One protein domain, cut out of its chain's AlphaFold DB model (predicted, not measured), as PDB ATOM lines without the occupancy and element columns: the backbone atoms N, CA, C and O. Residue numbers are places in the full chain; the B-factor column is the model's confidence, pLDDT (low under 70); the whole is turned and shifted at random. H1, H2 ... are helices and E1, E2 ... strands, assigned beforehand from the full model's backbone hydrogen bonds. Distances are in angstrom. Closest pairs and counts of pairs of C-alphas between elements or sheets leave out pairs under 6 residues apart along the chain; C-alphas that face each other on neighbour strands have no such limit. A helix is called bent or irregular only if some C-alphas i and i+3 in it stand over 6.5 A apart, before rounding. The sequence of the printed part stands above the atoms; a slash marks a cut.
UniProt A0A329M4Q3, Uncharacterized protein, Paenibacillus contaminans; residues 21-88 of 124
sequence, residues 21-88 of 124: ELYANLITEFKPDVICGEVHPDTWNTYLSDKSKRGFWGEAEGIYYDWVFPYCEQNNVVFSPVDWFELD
ATOM      1  N   GLU A  21     -20.866 -34.787  37.628       82.50
ATOM      2  CA  GLU A  21     -20.454 -35.278  38.943       82.50
ATOM      3  C   GLU A  21     -21.592 -36.045  39.628       82.50
ATOM      4  O   GLU A  21     -21.364 -37.121  40.189       82.50
ATOM      5  N   LEU A  22     -22.831 -35.560  39.521       84.06
ATOM      6  CA  LEU A  22     -24.001 -36.268  40.033       84.06
ATOM      7  C   LEU A  22     -24.157 -37.652  39.390       84.06
ATOM      8  O   LEU A  22     -24.280 -38.650  40.104       84.06
ATOM      9  N   TYR A  23     -24.132 -37.735  38.055       82.56
ATOM     10  CA  TYR A  23     -24.259 -39.019  37.354       82.56
ATOM     11  C   TYR A  23     -23.121 -39.973  37.719       82.56
ATOM     12  O   TYR A  23     -23.357 -41.162  37.949       82.56
ATOM     13  N   ALA A  24     -21.905 -39.437  37.834       83.94
ATOM     14  CA  ALA A  24     -20.733 -40.201  38.218       83.94
ATOM     15  C   ALA A  24     -20.889 -40.858  39.593       83.94
ATOM     16  O   ALA A  24     -20.627 -42.055  39.761       83.94
ATOM     17  N   ASN A  25     -21.355 -40.080  40.571       87.81
ATOM     18  CA  ASN A  25     -21.586 -40.547  41.931       87.81
ATOM     19  C   ASN A  25     -22.677 -41.622  41.976       87.81
ATOM     20  O   ASN A  25     -22.462 -42.674  42.575       87.81
ATOM     21  N   LEU A  26     -23.803 -41.407  41.285       90.31
ATOM     22  CA  LEU A  26     -24.920 -42.357  41.256       90.31
ATOM     23  C   LEU A  26     -24.522 -43.708  40.651       90.31
ATOM     24  O   LEU A  26     -24.816 -44.758  41.221       90.31
ATOM     25  N   ILE A  27     -23.824 -43.697  39.513       90.38
ATOM     26  CA  ILE A  27     -23.367 -44.926  38.853       90.38
ATOM     27  C   ILE A  27     -22.330 -45.643  39.727       90.38
ATOM     28  O   ILE A  27     -22.395 -46.862  39.894       90.38
ATOM     29  N   THR A  28     -21.412 -44.895  40.345       90.44
ATOM     30  CA  THR A  28     -20.393 -45.463  41.238       90.44
ATOM     31  C   THR A  28     -20.999 -46.085  42.494       90.44
ATOM     32  O   THR A  28     -20.553 -47.149  42.923       90.44
ATOM     33  N   GLU A  29     -22.016 -45.454  43.084       94.06
ATOM     34  CA  GLU A  29     -22.737 -45.990  44.241       94.06
ATOM     35  C   GLU A  29     -23.511 -47.261  43.876       94.06
ATOM     36  O   GLU A  29     -23.464 -48.245  44.617       94.06
ATOM     37  N   PHE A  30     -24.167 -47.263  42.711       95.12
ATOM     38  CA  PHE A  30     -24.942 -48.402  42.224       95.12
ATOM     39  C   PHE A  30     -24.075 -49.629  41.902       95.12
ATOM     40  O   PHE A  30     -24.539 -50.754  42.085       95.12
ATOM     41  N   LYS A  31     -22.817 -49.425  41.478       93.94
ATOM     42  CA  LYS A  31     -21.846 -50.482  41.115       93.94
ATOM     43  C   LYS A  31     -22.395 -51.467  40.073       93.94
ATOM     44  O   LYS A  31     -22.539 -52.654  40.370       93.94
ATOM     45  N   PRO A  32     -22.727 -50.996  38.860       95.19
ATOM     46  CA  PRO A  32     -23.273 -51.863  37.827       95.19
ATOM     47  C   PRO A  32     -22.232 -52.862  37.315       95.19
ATOM     48  O   PRO A  32     -21.081 -52.503  37.088       95.19
ATOM     49  N   ASP A  33     -22.667 -54.088  37.028       96.31
ATOM     50  CA  ASP A  33     -21.883 -55.043  36.229       96.31
ATOM     51  C   ASP A  33     -21.925 -54.695  34.727       96.31
ATOM     52  O   ASP A  33     -20.997 -54.987  33.969       96.31
ATOM     53  N   VAL A  34     -23.023 -54.062  34.292       96.31
ATOM     54  CA  VAL A  34     -23.287 -53.670  32.903       96.31
ATOM     55  C   VAL A  34     -23.927 -52.283  32.874       96.31
ATOM     56  O   VAL A  34     -24.875 -52.025  33.614       96.31
ATOM     57  N   ILE A  35     -23.451 -51.414  31.985       95.44
ATOM     58  CA  ILE A  35     -24.085 -50.132  31.665       95.44
ATOM     59  C   ILE A  35     -24.637 -50.200  30.243       95.44
ATOM     60  O   ILE A  35     -23.893 -50.420  29.288       95.44
ATOM     61  N   CYS A  36     -25.944 -49.981  30.112       94.12
ATOM     62  CA  CYS A  36     -26.624 -49.842  28.829       94.12
ATOM     63  C   CYS A  36     -26.780 -48.353  28.509       94.12
ATOM     64  O   CYS A  36     -27.573 -47.678  29.163       94.12
ATOM     65  N   GLY A  37     -26.011 -47.839  27.549       90.62
ATOM     66  CA  GLY A  37     -26.041 -46.422  27.173       90.62
ATOM     67  C   GLY A  37     -26.860 -46.170  25.912       90.62
ATOM     68  O   GLY A  37     -26.755 -46.932  24.949       90.62
ATOM     69  N   GLU A  38     -27.625 -45.080  25.900       88.44
ATOM     70  CA  GLU A  38     -28.256 -44.517  24.697       88.44
ATOM     71  C   GLU A  38     -27.165 -43.914  23.803       88.44
ATOM     72  O   GLU A  38     -26.886 -42.719  23.803       88.44
ATOM     73  N   VAL A  39     -26.433 -44.813  23.152       87.88
ATOM     74  CA  VAL A  39     -25.276 -44.549  22.308       87.88
ATOM     75  C   VAL A  39     -25.364 -45.477  21.117       87.88
ATOM     76  O   VAL A  39     -25.568 -46.684  21.295       87.88
ATOM     77  N   HIS A  40     -25.166 -44.930  19.920       87.88
ATOM     78  CA  HIS A  40     -25.149 -45.730  18.706       87.88
ATOM     79  C   HIS A  40     -23.965 -46.720  18.717       87.88
ATOM     80  O   HIS A  40     -22.851 -46.346  19.109       87.88
ATOM     81  N   PRO A  41     -24.133 -47.974  18.255       88.88
ATOM     82  CA  PRO A  41     -23.047 -48.951  18.190       88.88
ATOM     83  C   PRO A  41     -21.790 -48.441  17.478       88.88
ATOM     84  O   PRO A  41     -20.679 -48.734  17.917       88.88
ATOM     85  N   ASP A  42     -21.934 -47.628  16.430       86.81
ATOM     86  CA  ASP A  42     -20.786 -47.066  15.705       86.81
ATOM     87  C   ASP A  42     -19.980 -46.060  16.529       86.81
ATOM     88  O   ASP A  42     -18.754 -46.011  16.402       86.81
ATOM     89  N   THR A  43     -20.629 -45.298  17.412       88.50
ATOM     90  CA  THR A  43     -19.946 -44.418  18.371       88.50
ATOM     91  C   THR A  43     -19.070 -45.243  19.306       88.50
ATOM     92  O   THR A  43     -17.890 -44.935  19.498       88.50
ATOM     93  N   TRP A  44     -19.620 -46.339  19.831       90.38
ATOM     94  CA  TRP A  44     -18.883 -47.255  20.695       90.38
ATOM     95  C   TRP A  44     -17.727 -47.947  19.958       90.38
ATOM     96  O   TRP A  44     -16.591 -47.934  20.431       90.38
ATOM     97  N   ASN A  45     -17.976 -48.474  18.757       89.88
ATOM     98  CA  ASN A  45     -16.949 -49.094  17.919       89.88
ATOM     99  C   ASN A  45     -15.829 -48.106  17.553       89.88
ATOM    100  O   ASN A  45     -14.650 -48.466  17.571       89.88
ATOM    101  N   THR A  46     -16.181 -46.850  17.264       89.69
ATOM    102  CA  THR A  46     -15.213 -45.779  16.994       89.69
ATOM    103  C   THR A  46     -14.322 -45.542  18.205       89.69
ATOM    104  O   THR A  46     -13.099 -45.581  18.057       89.69
ATOM    105  N   TYR A  47     -14.912 -45.383  19.394       90.94
ATOM    106  CA  TYR A  47     -14.166 -45.215  20.642       90.94
ATOM    107  C   TYR A  47     -13.204 -46.383  20.905       90.94
ATOM    108  O   TYR A  47     -12.033 -46.162  21.212       90.94
ATOM    109  N   LEU A  48     -13.673 -47.623  20.721       90.38
ATOM    110  CA  LEU A  48     -12.848 -48.823  20.878       90.38
ATOM    111  C   LEU A  48     -11.679 -48.878  19.884       90.38
ATOM    112  O   LEU A  48     -10.609 -49.384  20.223       90.38
ATOM    113  N   SER A  49     -11.873 -48.375  18.662       91.38
ATOM    114  CA  SER A  49     -10.835 -48.360  17.625       91.38
ATOM    115  C   SER A  49      -9.772 -47.280  17.850       91.38
ATOM    116  O   SER A  49      -8.592 -47.508  17.581       91.38
ATOM    117  N   ASP A  50     -10.182 -46.107  18.332       90.31
ATOM    118  CA  ASP A  50      -9.328 -44.948  18.557       90.31
ATOM    119  C   ASP A  50      -9.995 -43.997  19.556       90.31
ATOM    120  O   ASP A  50     -10.902 -43.235  19.218       90.31
ATOM    121  N   LYS A  51      -9.489 -43.994  20.790       88.38
ATOM    122  CA  LYS A  51     -10.035 -43.194  21.897       88.38
ATOM    123  C   LYS A  51      -9.910 -41.684  21.686       88.38
ATOM    124  O   LYS A  51     -10.565 -40.920  22.388       88.38
ATOM    125  N   SER A  52      -9.056 -41.242  20.758       86.44
ATOM    126  CA  SER A  52      -8.930 -39.823  20.405       86.44
ATOM    127  C   SER A  52     -10.033 -39.355  19.456       86.44
ATOM    128  O   SER A  52     -10.281 -38.153  19.341       86.44
ATOM    129  N   LYS A  53     -10.724 -40.291  18.793       84.44
ATOM    130  CA  LYS A  53     -11.849 -39.989  17.916       84.44
ATOM    131  C   LYS A  53     -13.129 -39.920  18.726       84.44
ATOM    132  O   LYS A  53     -13.608 -40.918  19.266       84.44
ATOM    133  N   ARG A  54     -13.710 -38.726  18.747       85.06
ATOM    134  CA  ARG A  54     -15.069 -38.509  19.228       85.06
ATOM    135  C   ARG A  54     -16.012 -38.500  18.030       85.06
ATOM    136  O   ARG A  54     -15.730 -37.869  17.014       85.06
ATOM    137  N   GLY A  55     -17.074 -39.282  18.132       75.31
ATOM    138  CA  GLY A  55     -18.090 -39.444  17.109       75.31
ATOM    139  C   GLY A  55     -19.382 -39.826  17.793       75.31
ATOM    140  O   GLY A  55     -19.685 -41.007  17.905       75.31
ATOM    141  N   PHE A  56     -20.105 -38.830  18.294       73.19
ATOM    142  CA  PHE A  56     -21.360 -39.014  19.005       73.19
ATOM    143  C   PHE A  56     -22.511 -38.421  18.199       73.19
ATOM    144  O   PHE A  56     -22.448 -37.274  17.758       73.19
ATOM    145  N   TRP A  57     -23.567 -39.203  18.015       64.19
ATOM    146  CA  TRP A  57     -24.820 -38.719  17.457       64.19
ATOM    147  C   TRP A  57     -25.830 -38.578  18.590       64.19
ATOM    148  O   TRP A  57     -26.319 -39.572  19.106       64.19
ATOM    149  N   GLY A  58     -26.084 -37.333  19.001       65.69
ATOM    150  CA  GLY A  58     -27.036 -36.998  20.057       65.69
ATOM    151  C   GLY A  58     -26.528 -35.938  21.032       65.69
ATOM    152  O   GLY A  58     -25.434 -35.385  20.897       65.69
ATOM    153  N   GLU A  59     -27.355 -35.661  22.031       63.09
ATOM    154  CA  GLU A  59     -26.985 -34.877  23.209       63.09
ATOM    155  C   GLU A  59     -26.212 -35.794  24.178       63.09
ATOM    156  O   GLU A  59     -26.348 -37.007  24.090       63.09
ATOM    157  N   ALA A  60     -25.403 -35.256  25.100       71.94
ATOM    158  CA  ALA A  60     -24.615 -36.021  26.096       71.94
ATOM    159  C   ALA A  60     -23.219 -36.545  25.714       71.94
ATOM    160  O   ALA A  60     -22.643 -37.286  26.515       71.94
ATOM    161  N   GLU A  61     -22.623 -36.157  24.582       80.25
ATOM    162  CA  GLU A  61     -21.285 -36.641  24.182       80.25
ATOM    163  C   GLU A  61     -20.244 -36.579  25.318       80.25
ATOM    164  O   GLU A  61     -19.458 -37.510  25.507       80.25
ATOM    165  N   GLY A  62     -20.256 -35.494  26.101       79.50
ATOM    166  CA  GLY A  62     -19.356 -35.312  27.240       79.50
ATOM    167  C   GLY A  62     -19.516 -36.377  28.325       79.50
ATOM    168  O   GLY A  62     -18.530 -36.928  28.800       79.50
ATOM    169  N   ILE A  63     -20.753 -36.747  28.671       81.75
ATOM    170  CA  ILE A  63     -21.022 -37.754  29.708       81.75
ATOM    171  C   ILE A  63     -20.413 -39.101  29.319       81.75
ATOM    172  O   ILE A  63     -19.784 -39.760  30.147       81.75
ATOM    173  N   TYR A  64     -20.548 -39.494  28.055       88.75
ATOM    174  CA  TYR A  64     -20.055 -40.786  27.601       88.75
ATOM    175  C   TYR A  64     -18.537 -40.822  27.435       88.75
ATOM    176  O   TYR A  64     -17.874 -41.672  28.029       88.75
ATOM    177  N   TYR A  65     -17.974 -39.885  26.674       89.19
ATOM    178  CA  TYR A  65     -16.543 -39.890  26.367       89.19
ATOM    179  C   TYR A  65     -15.668 -39.458  27.539       89.19
ATOM    180  O   TYR A  65     -14.596 -40.029  27.732       89.19
ATOM    181  N   ASP A  66     -16.108 -38.464  28.312       87.94
ATOM    182  CA  ASP A  66     -15.291 -37.916  29.394       87.94
ATOM    183  C   ASP A  66     -15.467 -38.714  30.695       87.94
ATOM    184  O   ASP A  66     -14.615 -38.616  31.580       87.94
ATOM    185  N   TRP A  67     -16.525 -39.533  30.815       88.38
ATOM    186  CA  TRP A  67     -16.789 -40.277  32.048       88.38
ATOM    187  C   TRP A  67     -17.233 -41.737  31.882       88.38
ATOM    188  O   TRP A  67     -16.512 -42.617  32.347       88.38
ATOM    189  N   VAL A  68     -18.369 -42.038  31.235       91.75
ATOM    190  CA  VAL A  68     -18.931 -43.409  31.232       91.75
ATOM    191  C   VAL A  68     -17.981 -44.417  30.586       91.75
ATOM    192  O   VAL A  68     -17.748 -45.477  31.166       91.75
ATOM    193  N   PHE A  69     -17.408 -44.117  29.414       93.31
ATOM    194  CA  PHE A  69     -16.489 -45.048  28.756       93.31
ATOM    195  C   PHE A  69     -15.212 -45.263  29.582       93.31
ATOM    196  O   PHE A  69     -14.920 -46.423  29.888       93.31
ATOM    197  N   PRO A  70     -14.493 -44.208  30.042       92.25
ATOM    198  CA  PRO A  70     -13.375 -44.390  30.968       92.25
ATOM    199  C   PRO A  70     -13.744 -45.176  32.232       92.25
ATOM    200  O   PRO A  70     -12.985 -46.050  32.648       92.25
ATOM    201  N   TYR A  71     -14.906 -44.902  32.832       91.56
ATOM    202  CA  TYR A  71     -15.385 -45.607  34.019       91.56
ATOM    203  C   TYR A  71     -15.547 -47.105  33.752       91.56
ATOM    204  O   TYR A  71     -15.089 -47.920  34.557       91.56
ATOM    205  N   CYS A  72     -16.145 -47.469  32.614       93.94
ATOM    206  CA  CYS A  72     -16.341 -48.865  32.237       93.94
ATOM    207  C   CYS A  72     -15.011 -49.608  32.090       93.94
ATOM    208  O   CYS A  72     -14.845 -50.693  32.646       93.94
ATOM    209  N   GLU A  73     -14.035 -48.992  31.417       92.62
ATOM    210  CA  GLU A  73     -12.700 -49.572  31.251       92.62
ATOM    211  C   GLU A  73     -11.965 -49.740  32.585       92.62
ATOM    212  O   GLU A  73     -11.383 -50.790  32.851       92.62
ATOM    213  N   GLN A  74     -11.991 -48.713  33.436       92.81
ATOM    214  CA  GLN A  74     -11.256 -48.703  34.703       92.81
ATOM    215  C   GLN A  74     -11.830 -49.681  35.731       92.81
ATOM    216  O   GLN A  74     -11.086 -50.204  36.561       92.81
ATOM    217  N   ASN A  75     -13.139 -49.933  35.680       92.06
ATOM    218  CA  ASN A  75     -13.844 -50.750  36.667       92.06
ATOM    219  C   ASN A  75     -14.243 -52.136  36.136       92.06
ATOM    220  O   ASN A  75     -14.899 -52.885  36.855       92.06
ATOM    221  N   ASN A  76     -13.822 -52.504  34.919       92.88
ATOM    222  CA  ASN A  76     -14.233 -53.737  34.229       92.88
ATOM    223  C   ASN A  76     -15.764 -53.898  34.129       92.88
ATOM    224  O   ASN A  76     -16.283 -55.010  34.217       92.88
ATOM    225  N   VAL A  77     -16.481 -52.788  33.948       95.75
ATOM    226  CA  VAL A  77     -17.928 -52.793  33.708       95.75
ATOM    227  C   VAL A  77     -18.166 -52.964  32.214       95.75
ATOM    228  O   VAL A  77     -17.513 -52.318  31.392       95.75
ATOM    229  N   VAL A  78     -19.104 -53.831  31.841       96.69
ATOM    230  CA  VAL A  78     -19.440 -54.034  30.429       96.69
ATOM    231  C   VAL A  78     -20.277 -52.857  29.944       96.69
ATOM    232  O   VAL A  78     -21.361 -52.609  30.468       96.69
ATOM    233  N   PHE A  79     -19.807 -52.155  28.916       95.75
ATOM    234  CA  PHE A  79     -20.623 -51.166  28.223       95.75
ATOM    235  C   PHE A  79     -21.382 -51.818  27.062       95.75
ATOM    236  O   PHE A  79     -20.784 -52.499  26.226       95.75
ATOM    237  N   SER A  80     -22.696 -51.597  27.006       95.25
ATOM    238  CA  SER A  80     -23.571 -52.046  25.926       95.25
ATOM    239  C   SER A  80     -24.256 -50.836  25.282       95.25
ATOM    240  O   SER A  80     -25.108 -50.223  25.928       95.25
ATOM    241  N   PRO A  81     -23.946 -50.487  24.019       91.88
ATOM    242  CA  PRO A  81     -24.742 -49.508  23.284       91.88
ATOM    243  C   PRO A  81     -26.154 -50.068  23.067       91.88
ATOM    244  O   PRO A  81     -26.313 -51.238  22.705       91.88
ATOM    245  N   VAL A  82     -27.181 -49.263  23.341       89.62
ATOM    246  CA  VAL A  82     -28.590 -49.652  23.155       89.62
ATOM    247  C   VAL A  82     -29.376 -48.733  22.230       89.62
ATOM    248  O   VAL A  82     -30.552 -49.002  21.983       89.62
ATOM    249  N   ASP A  83     -28.740 -47.707  21.668       84.56
ATOM    250  CA  ASP A  83     -29.369 -46.896  20.629       84.56
ATOM    251  C   ASP A  83     -29.167 -47.552  19.257       84.56
ATOM    252  O   ASP A  83     -28.249 -47.244  18.501       84.56
ATOM    253  N   TRP A  84     -30.003 -48.550  18.980       70.19
ATOM    254  CA  TRP A  84     -30.013 -49.296  17.717       70.19
ATOM    255  C   TRP A  84     -30.914 -48.652  16.662       70.19
ATOM    256  O   TRP A  84     -31.190 -49.275  15.634       70.19
ATOM    257  N   PHE A  85     -31.445 -47.456  16.923       67.44
ATOM    258  CA  PHE A  85     -32.305 -46.796  15.959       67.44
ATOM    259  C   PHE A  85     -31.446 -46.220  14.838       67.44
ATOM    260  O   PHE A  85     -30.719 -45.247  15.016       67.44
ATOM    261  N   GLU A  86     -31.552 -46.827  13.656       60.09
ATOM    262  CA  GLU A  86     -30.950 -46.274  12.451       60.09
ATOM    263  C   GLU A  86     -31.565 -44.900  12.194       60.09
ATOM    264  O   GLU A  86     -32.774 -44.754  11.989       60.09
ATOM    265  N   LEU A  87     -30.721 -43.872  12.203       54.66
ATOM    266  CA  LEU A  87     -31.113 -42.498  11.904       54.66
ATOM    267  C   LEU A  87     -31.711 -42.368  10.499       54.66
ATOM    268  O   LEU A  87     -32.415 -41.409  10.237       54.66
ATOM    269  N   ASP A  88     -31.519 -43.352   9.627       53.62
ATOM    270  CA  ASP A  88     -32.174 -43.496   8.326       53.62
ATOM    271  C   ASP A  88     -33.699 -43.607   8.473       53.62
ATOM    272  O   ASP A  88     -34.447 -43.005   7.705       53.62
TER     273      ASP A  88
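Overview. This is residues 21 to 88 of the 124 residues of an uncharacterized protein of Paenibacillus contaminans (UniProt A0A329M4Q3). Helix H3 packs on a ribbon of two short parallel strands, E1 and E2, with H1 towards one end and H2 towards the other. The 68 printed residues run H1, E1, H2, H3, E2, mostly helix. The whole is compact, radius of gyration of the C-alphas 11.7 A, spanning 37 by 23 by 20 A.

Arrangement. H1, residues 21 to 30, is close to but not clearly touching H3, residues 61 to 75; their closest C-alphas, Ala 24 and Trp 67, are 7.3 A apart. E1, residues 34 to 37, and E2, residues 78 to 81, are parallel; N 35 and O 78, 2.8 A, are within hydrogen-bond range. H2, residues 41 to 49, and H3 link these strands in a strand-helix-strand unit with a right-handed crossover. H2 and H3 are near each other. The closest C-alphas of H3 and E2, Cys 72 and Val 78, are 6.3 A apart. Every O i to N i+4 pair is within range in H1 and H2, 9 of 11 in H3.

Along the chain. H1 begins at C-alpha 21 (-20.454, -35.278, 38.943) and measures 14.3 A, E1 9.6 A, H2 12.2 A. H3, 20.3 A, is irregular: C-alphas 66 and 69 are 7.3 A apart. E2, 10.0 A, ends at C-alpha 81 (-24.742, -49.508, 23.284).

Size, cuts and confidence. The printed part has no cut. H2 to H3 is a long link. Residues 57 to 59 and 85 to 88 have pLDDT under 70.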